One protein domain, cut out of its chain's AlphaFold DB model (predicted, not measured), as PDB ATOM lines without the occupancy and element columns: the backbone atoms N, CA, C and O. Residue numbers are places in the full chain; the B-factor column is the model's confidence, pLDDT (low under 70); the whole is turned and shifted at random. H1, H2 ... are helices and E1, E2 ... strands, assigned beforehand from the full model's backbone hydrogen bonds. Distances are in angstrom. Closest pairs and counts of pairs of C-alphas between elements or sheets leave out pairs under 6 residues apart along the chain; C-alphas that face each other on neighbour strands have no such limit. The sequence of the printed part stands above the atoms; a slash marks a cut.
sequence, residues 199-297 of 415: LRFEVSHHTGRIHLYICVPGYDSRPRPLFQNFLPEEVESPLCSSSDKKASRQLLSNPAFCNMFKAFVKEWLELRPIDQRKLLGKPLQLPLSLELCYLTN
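This is residues 199 to 297 of the 415 residues of an uncharacterized protein of Hordeum vulgare subsp. vulgare (UniProt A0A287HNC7). What is the overall picture? A small twisted sheet of three strands, E1 to E3, has one long helix, H4, slantwise over one face, and H5 and H6 make a corner near the last residues of H4. Between E3 and H4 the chain makes a wide loop with the short helices H1, H2 and H3, and residues 239 to 244 in it stick out. What is the make-up? The 99 printed residues hold three strands and then six helices, and the class is mixed, helices and strands; the antiparallel sheet runs E1 E2 E3. How large is it? It is compact, with a radius of gyration of the C-alphas of 13.8 A, and spans 45 by 33 by 25 A.

How is the sheet paired? E1, residues 199 to 203, E2, residues 210 to 214, and E3, residues 224 to 230, form a meander, each strand the antiparallel neighbour of the one before, and both pairs are hairpins. N 202 and O 211 are 2.9 A apart and N 226 and O 212 are 2.9 A apart, both within hydrogen-bond range. What is on the sheet? H4, residues 255 to 270, is on one face, making two layers, a helix layer and a sheet layer; its height over the sheet is 9.9 A, over E1 and E2, slantwise at 34 degrees to E1 on the local plane. H3, residues 248 to 251, only grazes the sheet, with the closest C-alphas, Gln 228 and Ser 248, 6.0 A apart; H2, residues 243 to 246, and H3 meet only through their link. What do the other helices touch? H1, residues 232 to 235, only just touches residues 258 to 265 of H4, with 3 pairs of C-alphas within 8 A, the closest Pro 232 and Val 265 at 6.3 A. H6, residues 288 to 297, only just touches residues 264 to 268 of H4, also with 3 pairs, the closest C-alphas being Glu 267 and Leu 288 at 6.7 A, at a steep tilt of 52 degrees. H5, residues 273 to 279, touches H6 about perpendicular at 78 degrees, the closest C-alphas being Leu 279 and Leu 292 at 7.1 A. How are the helix backbones? In H4, H5 and H6 every O i to N i+4 pair is within hydrogen-bond range; H1, H2 and H3 are too short for such a pair.

Where do the strands start? E1 begins at C-alpha 199, (-8.333, 9.284, 44.018), and E3 measures 16.6 A. Where are the longer helices? H4 measures 22.4 A from C-alpha 255 at (-0.756, 8.797, 55.693); H6 measures 14.1 A and ends at C-alpha 297, (-1.875, 7.577, 21.590).

How far does it reach? The two C-alphas farthest apart, of Ser 243 and Asn 297, are 45.3 A apart. Are there cuts or long links? The printed part has no cut, and no link is long. Where is confidence low? The mean pLDDT of the printed part is 70.0, and 39 residues are under 70, among them residues 232 to 253.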
ATOM      1  N   LEU A 199      -8.696   7.874  44.015       81.81
ATOM      2  CA  LEU A 199      -8.333   9.284  44.018       81.81
ATOM      3  C   LEU A 199      -7.867   9.718  42.634       81.81
ATOM      4  O   LEU A 199      -7.171   8.990  41.920       81.81
ATOM      5  N   ARG A 200      -8.256  10.934  42.266       84.25
ATOM      6  CA  ARG A 200      -7.809  11.617  41.055       84.25
ATOM      7  C   ARG A 200      -7.405  13.044  41.405       84.25
ATOM      8  O   ARG A 200      -8.034  13.679  42.254       84.25
ATOM      9  N   PHE A 201      -6.374  13.543  40.739       86.31
ATOM     10  CA  PHE A 201      -5.797  14.862  40.982       86.31
ATOM     11  C   PHE A 201      -5.881  15.701  39.708       86.31
ATOM     12  O   PHE A 201      -5.455  15.259  38.646       86.31
ATOM     13  N   GLU A 202      -6.417  16.913  39.800       84.88
ATOM     14  CA  GLU A 202      -6.455  17.866  38.687       84.88
ATOM     15  C   GLU A 202      -5.608  19.085  39.031       84.88
ATOM     16  O   GLU A 202      -5.831  19.730  40.052       84.88
ATOM     17  N   VAL A 203      -4.680  19.453  38.150       84.31
ATOM     18  CA  VAL A 203      -3.956  20.723  38.273       84.31
ATOM     19  C   VAL A 203      -4.717  21.808  37.525       84.31
ATOM     20  O   VAL A 203      -4.935  21.712  36.312       84.31
ATOM     21  N   SER A 204      -5.108  22.850  38.254       75.62
ATOM     22  CA  SER A 204      -5.813  24.000  37.696       75.62
ATOM     23  C   SER A 204      -4.932  24.773  36.719       75.62
ATOM     24  O   SER A 204      -3.805  25.154  37.036       75.62
ATOM     25  N   HIS A 205      -5.496  25.085  35.552       70.75
ATOM     26  CA  HIS A 205      -4.836  25.864  34.504       70.75
ATOM     27  C   HIS A 205      -4.451  27.286  34.954       70.75
ATOM     28  O   HIS A 205      -3.505  27.867  34.432       70.75
ATOM     29  N   HIS A 206      -5.195  27.871  35.898       64.62
ATOM     30  CA  HIS A 206      -5.057  29.289  36.249       64.62
ATOM     31  C   HIS A 206      -4.274  29.531  37.536       64.62
ATOM     32  O   HIS A 206      -3.618  30.559  37.662       64.62
ATOM     33  N   THR A 207      -4.367  28.616  38.498       71.69
ATOM     34  CA  THR A 207      -3.811  28.819  39.843       71.69
ATOM     35  C   THR A 207      -2.703  27.839  40.188       71.69
ATOM     36  O   THR A 207      -2.068  28.013  41.221       71.69
ATOM     37  N   GLY A 208      -2.499  26.787  39.385       71.12
ATOM     38  CA  GLY A 208      -1.574  25.699  39.715       71.12
ATOM     39  C   GLY A 208      -1.992  24.870  40.937       71.12
ATOM     40  O   GLY A 208      -1.266  23.966  41.336       71.12
ATOM     41  N   ARG A 209      -3.162  25.150  41.530       80.62
ATOM     42  CA  ARG A 209      -3.704  24.386  42.658       80.62
ATOM     43  C   ARG A 209      -4.099  22.986  42.204       80.62
ATOM     44  O   ARG A 209      -4.635  22.809  41.109       80.62
ATOM     45  N   ILE A 210      -3.864  22.016  43.078       83.62
ATOM     46  CA  ILE A 210      -4.216  20.615  42.877       83.62
ATOM     47  C   ILE A 210      -5.583  20.380  43.511       83.62
ATOM     48  O   ILE A 210      -5.723  20.439  44.732       83.62
ATOM     49  N   HIS A 211      -6.586  20.126  42.680       82.56
ATOM     50  CA  HIS A 211      -7.944  19.785  43.077       82.56
ATOM     51  C   HIS A 211      -8.097  18.278  43.221       82.56
ATOM     52  O   HIS A 211      -7.592  17.507  42.400       82.56
ATOM     53  N   LEU A 212      -8.831  17.867  44.253       81.75
ATOM     54  CA  LEU A 212      -9.052  16.463  44.545       81.75
ATOM     55  C   LEU A 212     -10.417  15.974  44.061       81.75
ATOM     56  O   LEU A 212     -11.453  16.578  44.349       81.75
ATOM     57  N   TYR A 213     -10.400  14.820  43.402       79.69
ATOM     58  CA  TYR A 213     -11.575  14.115  42.915       79.69
ATOM     59  C   TYR A 213     -11.570  12.661  43.384       79.69
ATOM     60  O   TYR A 213     -10.520  12.082  43.672       79.69
ATOM     61  N   ILE A 214     -12.757  12.062  43.420       80.38
ATOM     62  CA  ILE A 214     -12.953  10.632  43.637       80.38
ATOM     63  C   ILE A 214     -13.700  10.024  42.452       80.38
ATOM     64  O   ILE A 214     -14.661  10.603  41.949       80.38
ATOM     65  N   CYS A 215     -13.257   8.861  41.997       76.62
ATOM     66  CA  CYS A 215     -13.923   8.095  40.955       76.62
ATOM     67  C   CYS A 215     -13.983   6.631  41.391       76.62
ATOM     68  O   CYS A 215     -12.982   5.921  41.311       76.62
ATOM     69  N   VAL A 216     -15.147   6.188  41.872       75.00
ATOM     70  CA  VAL A 216     -15.365   4.787  42.253       75.00
ATOM     71  C   VAL A 216     -15.824   3.992  41.021       75.00
ATOM     72  O   VAL A 216     -16.886   4.304  40.470       75.00
ATOM     73  N   PRO A 217     -15.067   2.969  40.575       66.31
ATOM     74  CA  PRO A 217     -15.458   2.125  39.449       66.31
ATOM     75  C   PRO A 217     -16.841   1.495  39.668       66.31
ATOM     76  O   PRO A 217     -17.143   1.018  40.759       66.31
ATOM     77  N   GLY A 218     -17.691   1.518  38.641       59.72
ATOM     78  CA  GLY A 218     -19.044   0.946  38.678       59.72
ATOM     79  C   GLY A 218     -20.125   1.820  39.329       59.72
ATOM     80  O   GLY A 218     -21.296   1.633  39.018       59.72
ATOM     81  N   TYR A 219     -19.764   2.798  40.169       59.00
ATOM     82  CA  TYR A 219     -20.725   3.722  40.792       59.00
ATOM     83  C   TYR A 219     -20.690   5.112  40.150       59.00
ATOM     84  O   TYR A 219     -21.725   5.706  39.853       59.00
ATOM     85  N   ASP A 220     -19.485   5.620  39.890       57.88
ATOM     86  CA  ASP A 220     -19.281   6.967  39.380       57.88
ATOM     87  C   ASP A 220     -18.967   6.940  37.879       57.88
ATOM     88  O   ASP A 220     -17.888   6.537  37.430       57.88
ATOM     89  N   SER A 221     -19.906   7.438  37.074       52.84
ATOM     90  CA  SER A 221     -19.693   7.657  35.638       52.84
ATOM     91  C   SER A 221     -18.745   8.828  35.355       52.84
ATOM     92  O   SER A 221     -18.255   8.955  34.238       52.84
ATOM     93  N   ARG A 222     -18.449   9.684  36.345       56.41
ATOM     94  CA  ARG A 222     -17.489  10.797  36.252       56.41
ATOM     95  C   ARG A 222     -16.796  11.044  37.594       56.41
ATOM     96  O   ARG A 222     -17.424  10.817  38.628       56.41
ATOM     97  N   PRO A 223     -15.549  11.550  37.600       70.12
ATOM     98  CA  PRO A 223     -14.872  11.927  38.833       70.12
ATOM     99  C   PRO A 223     -15.662  13.015  39.566       70.12
ATOM    100  O   PRO A 223     -15.926  14.083  39.013       70.12
ATOM    101  N   ARG A 224     -16.040  12.750  40.817       70.62
ATOM    102  CA  ARG A 224     -16.755  13.699  41.671       70.62
ATOM    103  C   ARG A 224     -15.756  14.563  42.440       70.62
ATOM    104  O   ARG A 224     -14.847  14.004  43.059       70.62
ATOM    105  N   PRO A 225     -15.892  15.900  42.430       72.50
ATOM    106  CA  PRO A 225     -15.008  16.764  43.201       72.50
ATOM    107  C   PRO A 225     -15.220  16.541  44.698       72.50
ATOM    108  O   PRO A 225     -16.350  16.475  45.178       72.50
ATOM    109  N   LEU A 226     -14.119  16.479  45.448       69.25
ATOM    110  CA  LEU A 226     -14.137  16.485  46.913       69.25
ATOM    111  C   LEU A 226     -14.090  17.910  47.490       69.25
ATOM    112  O   LEU A 226     -14.031  18.073  48.706       69.25
ATOM    113  N   PHE A 227     -14.121  18.932  46.624       67.19
ATOM    114  CA  PHE A 227     -14.091  20.360  46.970       67.19
ATOM    115  C   PHE A 227     -12.906  20.757  47.865       67.19
ATOM    116  O   PHE A 227     -12.979  21.693  48.658       67.19
ATOM    117  N   GLN A 228     -11.794  20.034  47.721       69.62
ATOM    118  CA  GLN A 228     -10.528  20.317  48.383       69.62
ATOM    119  C   GLN A 228      -9.482  20.650  47.328       69.62
ATOM    120  O   GLN A 228      -9.380  19.972  46.303       69.62
ATOM    121  N   ASN A 229      -8.721  21.707  47.587       75.88
ATOM    122  CA  ASN A 229      -7.611  22.131  46.754       75.88
ATOM    123  C   ASN A 229      -6.393  22.413  47.636       75.88
ATOM    124  O   ASN A 229      -6.543  22.879  48.767       75.88
ATOM    125  N   PHE A 230      -5.213  22.119  47.105       77.56
ATOM    126  CA  PHE A 230      -3.942  22.281  47.804       77.56
ATOM    127  C   PHE A 230      -2.913  22.901  46.866       77.56
ATOM    128  O   PHE A 230      -2.914  22.623  45.663       77.56
ATOM    129  N   LEU A 231      -2.023  23.724  47.409       73.38
ATOM    130  CA  LEU A 231      -0.777  24.061  46.725       73.38
ATOM    131  C   LEU A 231       0.252  22.933  46.924       73.38
ATOM    132  O   LEU A 231       0.245  22.296  47.982       73.38
ATOM    133  N   PRO A 232       1.143  22.677  45.950       67.94
ATOM    134  CA  PRO A 232       2.228  21.706  46.112       67.94
ATOM    135  C   PRO A 232       3.048  21.925  47.397       67.94
ATOM    136  O   PRO A 232       3.387  20.963  48.083       67.94
ATOM    137  N   GLU A 233       3.288  23.185  47.769       65.88
ATOM    138  CA  GLU A 233       4.096  23.588  48.927       65.88
ATOM    139  C   GLU A 233       3.374  23.397  50.278       65.88
ATOM    140  O   GLU A 233       4.011  23.257  51.326       65.88
ATOM    141  N   GLU A 234       2.035  23.351  50.286       63.59
ATOM    142  CA  GLU A 234       1.219  23.246  51.511       63.59
ATOM    143  C   GLU A 234       1.306  21.863  52.181       63.59
ATOM    144  O   GLU A 234       0.930  21.709  53.343       63.59
ATOM    145  N   VAL A 235       1.817  20.851  51.474       56.84
ATOM    146  CA  VAL A 235       1.941  19.477  51.994       56.84
ATOM    147  C   VAL A 235       3.282  19.224  52.685       56.84
ATOM    148  O   VAL A 235       3.389  18.313  53.511       56.84
ATOM    149  N   GLU A 236       4.294  20.053  52.426       53.06
ATOM    150  CA  GLU A 236       5.599  19.963  53.095       53.06
ATOM    151  C   GLU A 236       5.611  20.651  54.467       53.06
ATOM    152  O   GLU A 236       6.427  20.313  55.323       53.06
ATOM    153  N   SER A 237       4.668  21.564  54.723       52.06
ATOM    154  CA  SER A 237       4.604  22.343  55.963       52.06
ATOM    155  C   SER A 237       3.180  22.384  56.553       52.06
ATOM    156  O   SER A 237       2.396  23.282  56.254       52.06
ATOM    157  N   PRO A 238       2.823  21.467  57.480       47.94
ATOM    158  CA  PRO A 238       1.494  21.421  58.117       47.94
ATOM    159  C   PRO A 238       1.157  22.626  59.022       47.94
ATOM    160  O   PRO A 238       0.134  22.627  59.715       47.94
ATOM    161  N   LEU A 239       2.018  23.640  59.079       44.97
ATOM    162  CA  LEU A 239       1.998  24.694  60.083       44.97
ATOM    163  C   LEU A 239       1.759  26.058  59.424       44.97
ATOM    164  O   LEU A 239       2.713  26.774  59.157       44.97
ATOM    165  N   CYS A 240       0.489  26.430  59.192       31.06
ATOM    166  CA  CYS A 240      -0.024  27.759  59.582       31.06
ATOM    167  C   CYS A 240      -1.540  27.992  59.347       31.06
ATOM    168  O   CYS A 240      -2.145  27.634  58.332       31.06
ATOM    169  N   SER A 241      -2.119  28.631  60.365       42.06
ATOM    170  CA  SER A 241      -3.500  29.016  60.714       42.06
ATOM    171  C   SER A 241      -4.507  29.447  59.622       42.06
ATOM    172  O   SER A 241      -4.189  30.153  58.672       42.06
ATOM    173  N   SER A 242      -5.766  29.025  59.814       36.25
ATOM    174  CA  SER A 242      -7.025  29.807  59.935       36.25
ATOM    175  C   SER A 242      -8.204  28.805  60.011       36.25
ATOM    176  O   SER A 242      -8.036  27.628  59.670       36.25
ATOM    177  N   SER A 243      -9.359  29.192  60.564       44.62
ATOM    178  CA  SER A 243     -10.435  28.272  60.998       44.62
ATOM    179  C   SER A 243     -11.062  27.414  59.891       44.62
ATOM    180  O   SER A 243     -11.531  26.317  60.194       44.62
ATOM    181  N   ASP A 244     -10.987  27.844  58.631       44.34
ATOM    182  CA  ASP A 244     -11.615  27.152  57.493       44.34
ATOM    183  C   ASP A 244     -10.740  26.023  56.924       44.34
ATOM    184  O   ASP A 244     -11.226  25.099  56.277       44.34
ATOM    185  N   LYS A 245      -9.447  25.991  57.277       50.38
ATOM    186  CA  LYS A 245      -8.498  24.935  56.875       50.38
ATOM    187  C   LYS A 245      -8.681  23.615  57.639       50.38
ATOM    188  O   LYS A 245      -7.807  22.753  57.588       50.38
ATOM    189  N   LYS A 246      -9.717  23.461  58.470       48.19
ATOM    190  CA  LYS A 246      -9.852  22.299  59.371       48.19
ATOM    191  C   LYS A 246     -10.337  21.040  58.641       48.19
ATOM    192  O   LYS A 246      -9.863  19.962  58.974       48.19
ATOM    193  N   ALA A 247     -11.196  21.185  57.627       44.94
ATOM    194  CA  ALA A 247     -11.693  20.073  56.807       44.94
ATOM    195  C   ALA A 247     -10.637  19.571  55.802       44.94
ATOM    196  O   ALA A 247     -10.365  18.375  55.748       44.94
ATOM    197  N   SER A 248      -9.940  20.472  55.097       50.75
ATOM    198  CA  SER A 248      -8.858  20.101  54.162       50.75
ATOM    199  C   SER A 248      -7.677  19.405  54.859       50.75
ATOM    200  O   SER A 248      -7.014  18.553  54.276       50.75
ATOM    201  N   ARG A 249      -7.440  19.709  56.145       55.47
ATOM    202  CA  ARG A 249      -6.415  19.047  56.974       55.47
ATOM    203  C   ARG A 249      -6.810  17.651  57.464       55.47
ATOM    204  O   ARG A 249      -5.928  16.898  57.862       55.47
ATOM    205  N   GLN A 250      -8.093  17.281  57.438       57.50
ATOM    206  CA  GLN A 250      -8.516  15.932  57.835       57.50
ATOM    207  C   GLN A 250      -8.122  14.886  56.790       57.50
ATOM    208  O   GLN A 250      -7.727  13.787  57.155       57.50
ATOM    209  N   LEU A 251      -8.151  15.216  55.497       60.00
ATOM    210  CA  LEU A 251      -7.801  14.259  54.440       60.00
ATOM    211  C   LEU A 251      -6.278  14.061  54.326       60.00
ATOM    212  O   LEU A 251      -5.808  12.931  54.217       60.00
ATOM    213  N   LEU A 252      -5.504  15.136  54.523       59.25
ATOM    214  CA  LEU A 252      -4.047  15.091  54.723       59.25
ATOM    215  C   LEU A 252      -3.624  14.404  56.036       59.25
ATOM    216  O   LEU A 252      -2.455  14.072  56.198       59.25
ATOM    217  N   SER A 253      -4.540  14.153  56.976       59.69
ATOM    218  CA  SER A 253      -4.206  13.382  58.183       59.69
ATOM    219  C   SER A 253      -4.032  11.884  57.899       59.69
ATOM    220  O   SER A 253      -3.384  11.181  58.672       59.69
ATOM    221  N   ASN A 254      -4.556  11.397  56.766       71.19
ATOM    222  CA  ASN A 254      -4.372  10.021  56.335       71.19
ATOM    223  C   ASN A 254      -2.983   9.852  55.680       71.19
ATOM    224  O   ASN A 254      -2.715  10.471  54.643       71.19
ATOM    225  N   PRO A 255      -2.105   8.987  56.226       75.12
ATOM    226  CA  PRO A 255      -0.756   8.797  55.693       75.12
ATOM    227  C   PRO A 255      -0.761   8.265  54.254       75.12
ATOM    228  O   PRO A 255       0.092   8.651  53.459       75.12
ATOM    229  N   ALA A 256      -1.740   7.437  53.884       74.12
ATOM    230  CA  ALA A 256      -1.841   6.878  52.540       74.12
ATOM    231  C   ALA A 256      -2.182   7.958  51.499       74.12
ATOM    232  O   ALA A 256      -1.590   7.994  50.420       74.12
ATOM    233  N   PHE A 257      -3.072   8.888  51.857       75.62
ATOM    234  CA  PHE A 257      -3.389  10.048  51.026       75.62
ATOM    235  C   PHE A 257      -2.175  10.964  50.858       75.62
ATOM    236  O   PHE A 257      -1.823  11.321  49.737       75.62
ATOM    237  N   CYS A 258      -1.505  11.302  51.964       76.00
ATOM    238  CA  CYS A 258      -0.298  12.126  51.940       76.00
ATOM    239  C   CYS A 258       0.794  11.527  51.053       76.00
ATOM    240  O   CYS A 258       1.401  12.244  50.260       76.00
ATOM    241  N   ASN A 259       1.033  10.219  51.160       80.69
ATOM    242  CA  ASN A 259       2.021   9.533  50.332       80.69
ATOM    243  C   ASN A 259       1.644   9.593  48.849       80.69
ATOM    244  O   ASN A 259       2.504   9.878  48.017       80.69
ATOM    245  N   MET A 260       0.363   9.398  48.518       80.50
ATOM    246  CA  MET A 260      -0.091   9.465  47.130       80.50
ATOM    247  C   MET A 260      -0.026  10.881  46.555       80.50
ATOM    248  O   MET A 260       0.423  11.065  45.428       80.50
ATOM    249  N   PHE A 261      -0.403  11.892  47.336       81.19
ATOM    250  CA  PHE A 261      -0.285  13.288  46.932       81.19
ATOM    251  C   PHE A 261       1.181  13.690  46.719       81.19
ATOM    252  O   PHE A 261       1.507  14.323  45.719       81.19
ATOM    253  N   LYS A 262       2.092  13.281  47.612       82.19
ATOM    254  CA  LYS A 262       3.536  13.525  47.449       82.19
ATOM    255  C   LYS A 262       4.088  12.850  46.197       82.19
ATOM    256  O   LYS A 262       4.859  13.471  45.471       82.19
ATOM    257  N   ALA A 263       3.675  11.612  45.923       84.12
ATOM    258  CA  ALA A 263       4.030  10.924  44.685       84.12
ATOM    259  C   ALA A 263       3.495  11.674  43.454       84.12
ATOM    260  O   ALA A 263       4.236  11.853  42.492       84.12
ATOM    261  N   PHE A 264       2.267  12.201  43.521       87.19
ATOM    262  CA  PHE A 264       1.681  12.998  42.443       87.19
ATOM    263  C   PHE A 264       2.474  14.272  42.179       87.19
ATOM    264  O   PHE A 264       2.843  14.534  41.040       87.19
ATOM    265  N   VAL A 265       2.769  15.048  43.225       84.69
ATOM    266  CA  VAL A 265       3.553  16.284  43.108       84.69
ATOM    267  C   VAL A 265       4.941  15.989  42.553       84.69
ATOM    268  O   VAL A 265       5.391  16.685  41.649       84.69
ATOM    269  N   LYS A 266       5.600  14.933  43.043       85.56
ATOM    270  CA  LYS A 266       6.913  14.517  42.549       85.56
ATOM    271  C   LYS A 266       6.868  14.184  41.056       85.56
ATOM    272  O   LYS A 266       7.626  14.775  40.293       85.56
ATOM    273  N   GLU A 267       5.965  13.298  40.632       85.12
ATOM    274  CA  GLU A 267       5.817  12.952  39.214       85.12
ATOM    275  C   GLU A 267       5.459  14.184  38.376       85.12
ATOM    276  O   GLU A 267       6.040  14.387  37.315       85.12
ATOM    277  N   TRP A 268       4.558  15.044  38.859       84.44
ATOM    278  CA  TRP A 268       4.147  16.261  38.161       84.44
ATOM    279  C   TRP A 268       5.315  17.224  37.938       84.44
ATOM    280  O   TRP A 268       5.469  17.744  36.834       84.44
ATOM    281  N   LEU A 269       6.153  17.448  38.953       83.88
ATOM    282  CA  LEU A 269       7.328  18.320  38.866       83.88
ATOM    283  C   LEU A 269       8.442  17.729  37.988       83.88
ATOM    284  O   LEU A 269       9.180  18.483  37.357       83.88
ATOM    285  N   GLU A 270       8.547  16.401  37.907       85.50
ATOM    286  CA  GLU A 270       9.482  15.711  37.009       85.50
ATOM    287  C   GLU A 270       9.054  15.788  35.527       85.50
ATOM    288  O   GLU A 270       9.883  15.613  34.625       85.50
ATOM    289  N   LEU A 271       7.780  16.086  35.238       81.88
ATOM    290  CA  LEU A 271       7.296  16.253  33.867       81.88
ATOM    291  C   LEU A 271       7.820  17.534  33.211       81.88
ATOM    292  O   LEU A 271       7.918  18.608  33.801       81.88
ATOM    293  N   ARG A 272       8.059  17.451  31.898       77.81
ATOM    294  CA  ARG A 272       8.404  18.626  31.088       77.81
ATOM    295  C   ARG A 272       7.210  19.591  31.025       77.81
ATOM    296  O   ARG A 272       6.079  19.123  30.873       77.81
ATOM    297  N   PRO A 273       7.425  20.917  30.942       78.56
ATOM    298  CA  PRO A 273       6.335  21.902  30.860       78.56
ATOM    299  C   PRO A 273       5.358  21.705  29.690       78.56
ATOM    300  O   PRO A 273       4.211  22.147  29.731       78.56
ATOM    301  N   ILE A 274       5.809  21.067  28.607       73.00
ATOM    302  CA  ILE A 274       4.958  20.721  27.458       73.00
ATOM    303  C   ILE A 274       4.022  19.558  27.806       73.00
ATOM    304  O   ILE A 274       2.871  19.553  27.383       73.00
ATOM    305  N   ASP A 275       4.510  18.581  28.566       78.12
ATOM    306  CA  ASP A 275       3.731  17.415  28.968       78.12
ATOM    307  C   ASP A 275       2.754  17.785  30.097       78.12
ATOM    308  O   ASP A 275       1.583  17.430  30.015       78.12
ATOM    309  N   GLN A 276       3.171  18.622  31.056       81.12
ATOM    310  CA  GLN A 276       2.270  19.219  32.055       81.12
ATOM    311  C   GLN A 276       1.093  19.943  31.390       81.12
ATOM    312  O   GLN A 276      -0.060  19.680  31.721       81.12
ATOM    313  N   ARG A 277       1.360  20.790  30.382       78.44
ATOM    314  CA  ARG A 277       0.312  21.509  29.638       78.44
ATOM    315  C   ARG A 277      -0.733  20.594  29.001       78.44
ATOM    316  O   ARG A 277      -1.891  20.983  28.927       78.44
ATOM    317  N   LYS A 278      -0.351  19.388  28.571       77.69
ATOM    318  CA  LYS A 278      -1.295  18.406  28.007       77.69
ATOM    319  C   LYS A 278      -2.223  17.802  29.059       77.69
ATOM    320  O   LYS A 278      -3.319  17.373  28.714       77.69
ATOM    321  N   LEU A 279      -1.774  17.739  30.310       79.81
ATOM    322  CA  LEU A 279      -2.499  17.134  31.425       79.81
ATOM    323  C   LEU A 279      -3.306  18.148  32.252       79.81
ATOM    324  O   LEU A 279      -4.147  17.740  33.051       79.81
ATOM    325  N   LEU A 280      -3.062  19.454  32.085       79.50
ATOM    326  CA  LEU A 280      -3.769  20.508  32.819       79.50
ATOM    327  C   LEU A 280      -5.289  20.406  32.653       79.50
ATOM    328  O   LEU A 280      -5.804  20.179  31.557       79.50
ATOM    329  N   GLY A 281      -6.011  20.640  33.752       69.00
ATOM    330  CA  GLY A 281      -7.472  20.661  33.765       69.00
ATOM    331  C   GLY A 281      -8.143  19.298  33.560       69.00
ATOM    332  O   GLY A 281      -9.334  19.265  33.246       69.00
ATOM    333  N   LYS A 282      -7.393  18.194  33.693       79.06
ATOM    334  CA  LYS A 282      -7.911  16.821  33.637       79.06
ATOM    335  C   LYS A 282      -7.788  16.146  35.009       79.06
ATOM    336  O   LYS A 282      -6.805  16.393  35.702       79.06
ATOM    337  N   PRO A 283      -8.746  15.295  35.407       79.44
ATOM    338  CA  PRO A 283      -8.624  14.466  36.603       79.44
ATOM    339  C   PRO A 283      -7.692  13.278  36.321       79.44
ATOM    340  O   PRO A 283      -8.065  12.355  35.602       79.44
ATOM    341  N   LEU A 284      -6.480  13.309  36.875       81.38
ATOM    342  CA  LEU A 284      -5.397  12.363  36.583       81.38
ATOM    343  C   LEU A 284      -5.255  11.303  37.673       81.38
ATOM    344  O   LEU A 284      -5.426  11.597  38.860       81.38
ATOM    345  N   GLN A 285      -4.870  10.093  37.282       82.19
ATOM    346  CA  GLN A 285      -4.376   9.055  38.174       82.19
ATOM    347  C   GLN A 285      -2.861   8.897  38.030       82.19
ATOM    348  O   GLN A 285      -2.274   9.164  36.983       82.19
ATOM    349  N   LEU A 286      -2.210   8.442  39.098       73.12
ATOM    350  CA  LEU A 286      -0.827   7.998  39.011       73.12
ATOM    351  C   LEU A 286      -0.737   6.574  38.450       73.12
ATOM    352  O   LEU A 286      -1.604   5.749  38.754       73.12
ATOM    353  N   PRO A 287       0.340   6.252  37.714       81.56
ATOM    354  CA  PRO A 287       1.432   7.146  37.304       81.56
ATOM    355  C   PRO A 287       1.068   8.050  36.106       81.56
ATOM    356  O   PRO A 287       0.471   7.602  35.126       81.56
ATOM    357  N   LEU A 288       1.512   9.314  36.122       77.69
ATOM    358  CA  LEU A 288       1.187  10.328  35.098       77.69
ATOM    359  C   LEU A 288       1.753   9.995  33.716       77.69
ATOM    360  O   LEU A 288       1.265  10.467  32.684       77.69
ATOM    361  N   SER A 289       2.796   9.169  33.685       70.81
ATOM    362  CA  SER A 289       3.379   8.652  32.451       70.81
ATOM    363  C   SER A 289       2.383   7.814  31.645       70.81
ATOM    364  O   SER A 289       2.407   7.889  30.416       70.81
ATOM    365  N   LEU A 290       1.482   7.074  32.306       69.62
ATOM    366  CA  LEU A 290       0.413   6.318  31.649       69.62
ATOM    367  C   LEU A 290      -0.654   7.252  31.073       69.62
ATOM    368  O   LEU A 290      -1.055   7.077  29.923       69.62
ATOM    369  N   GLU A 291      -1.029   8.293  31.813       73.31
ATOM    370  CA  GLU A 291      -2.013   9.292  31.376       73.31
ATOM    371  C   GLU A 291      -1.549  10.042  30.116       73.31
ATOM    372  O   GLU A 291      -2.259  10.130  29.109       73.31
ATOM    373  N   LEU A 292      -0.292  10.498  30.107       71.62
ATOM    374  CA  LEU A 292       0.339  11.098  28.923       71.62
ATOM    375  C   LEU A 292       0.373  10.146  27.737       71.62
ATOM    376  O   LEU A 292       0.198  10.558  26.584       71.62
ATOM    377  N   CYS A 293       0.629   8.877  28.031       64.81
ATOM    378  CA  CYS A 293       0.623   7.804  27.068       64.81
ATOM    379  C   CYS A 293      -0.749   7.716  26.384       64.81
ATOM    380  O   CYS A 293      -0.812   7.759  25.152       64.81
ATOM    381  N   TYR A 294      -1.837   7.586  27.144       64.25
ATOM    382  CA  TYR A 294      -3.192   7.466  26.595       64.25
ATOM    383  C   TYR A 294      -3.573   8.674  25.735       64.25
ATOM    384  O   TYR A 294      -3.991   8.504  24.585       64.25
ATOM    385  N   LEU A 295      -3.310   9.889  26.224       65.06
ATOM    386  CA  LEU A 295      -3.577  11.117  25.472       65.06
ATOM    387  C   LEU A 295      -2.797  11.160  24.155       65.06
ATOM    388  O   LEU A 295      -3.369  11.377  23.089       65.06
ATOM    389  N   THR A 296      -1.494  10.880  24.199       62.97
ATOM    390  CA  THR A 296      -0.631  10.927  23.010       62.97
ATOM    391  C   THR A 296      -0.985   9.831  22.001       62.97
ATOM    392  O   THR A 296      -0.868  10.043  20.793       62.97
ATOM    393  N   ASN A 297      -1.445   8.666  22.461       54.41
ATOM    394  CA  ASN A 297      -1.875   7.577  21.590       54.41
ATOM    395  C   ASN A 297      -3.211   7.860  20.908       54.41
ATOM    396  O   ASN A 297      -3.361   7.518  19.738       54.41
TER     397      ASN A 297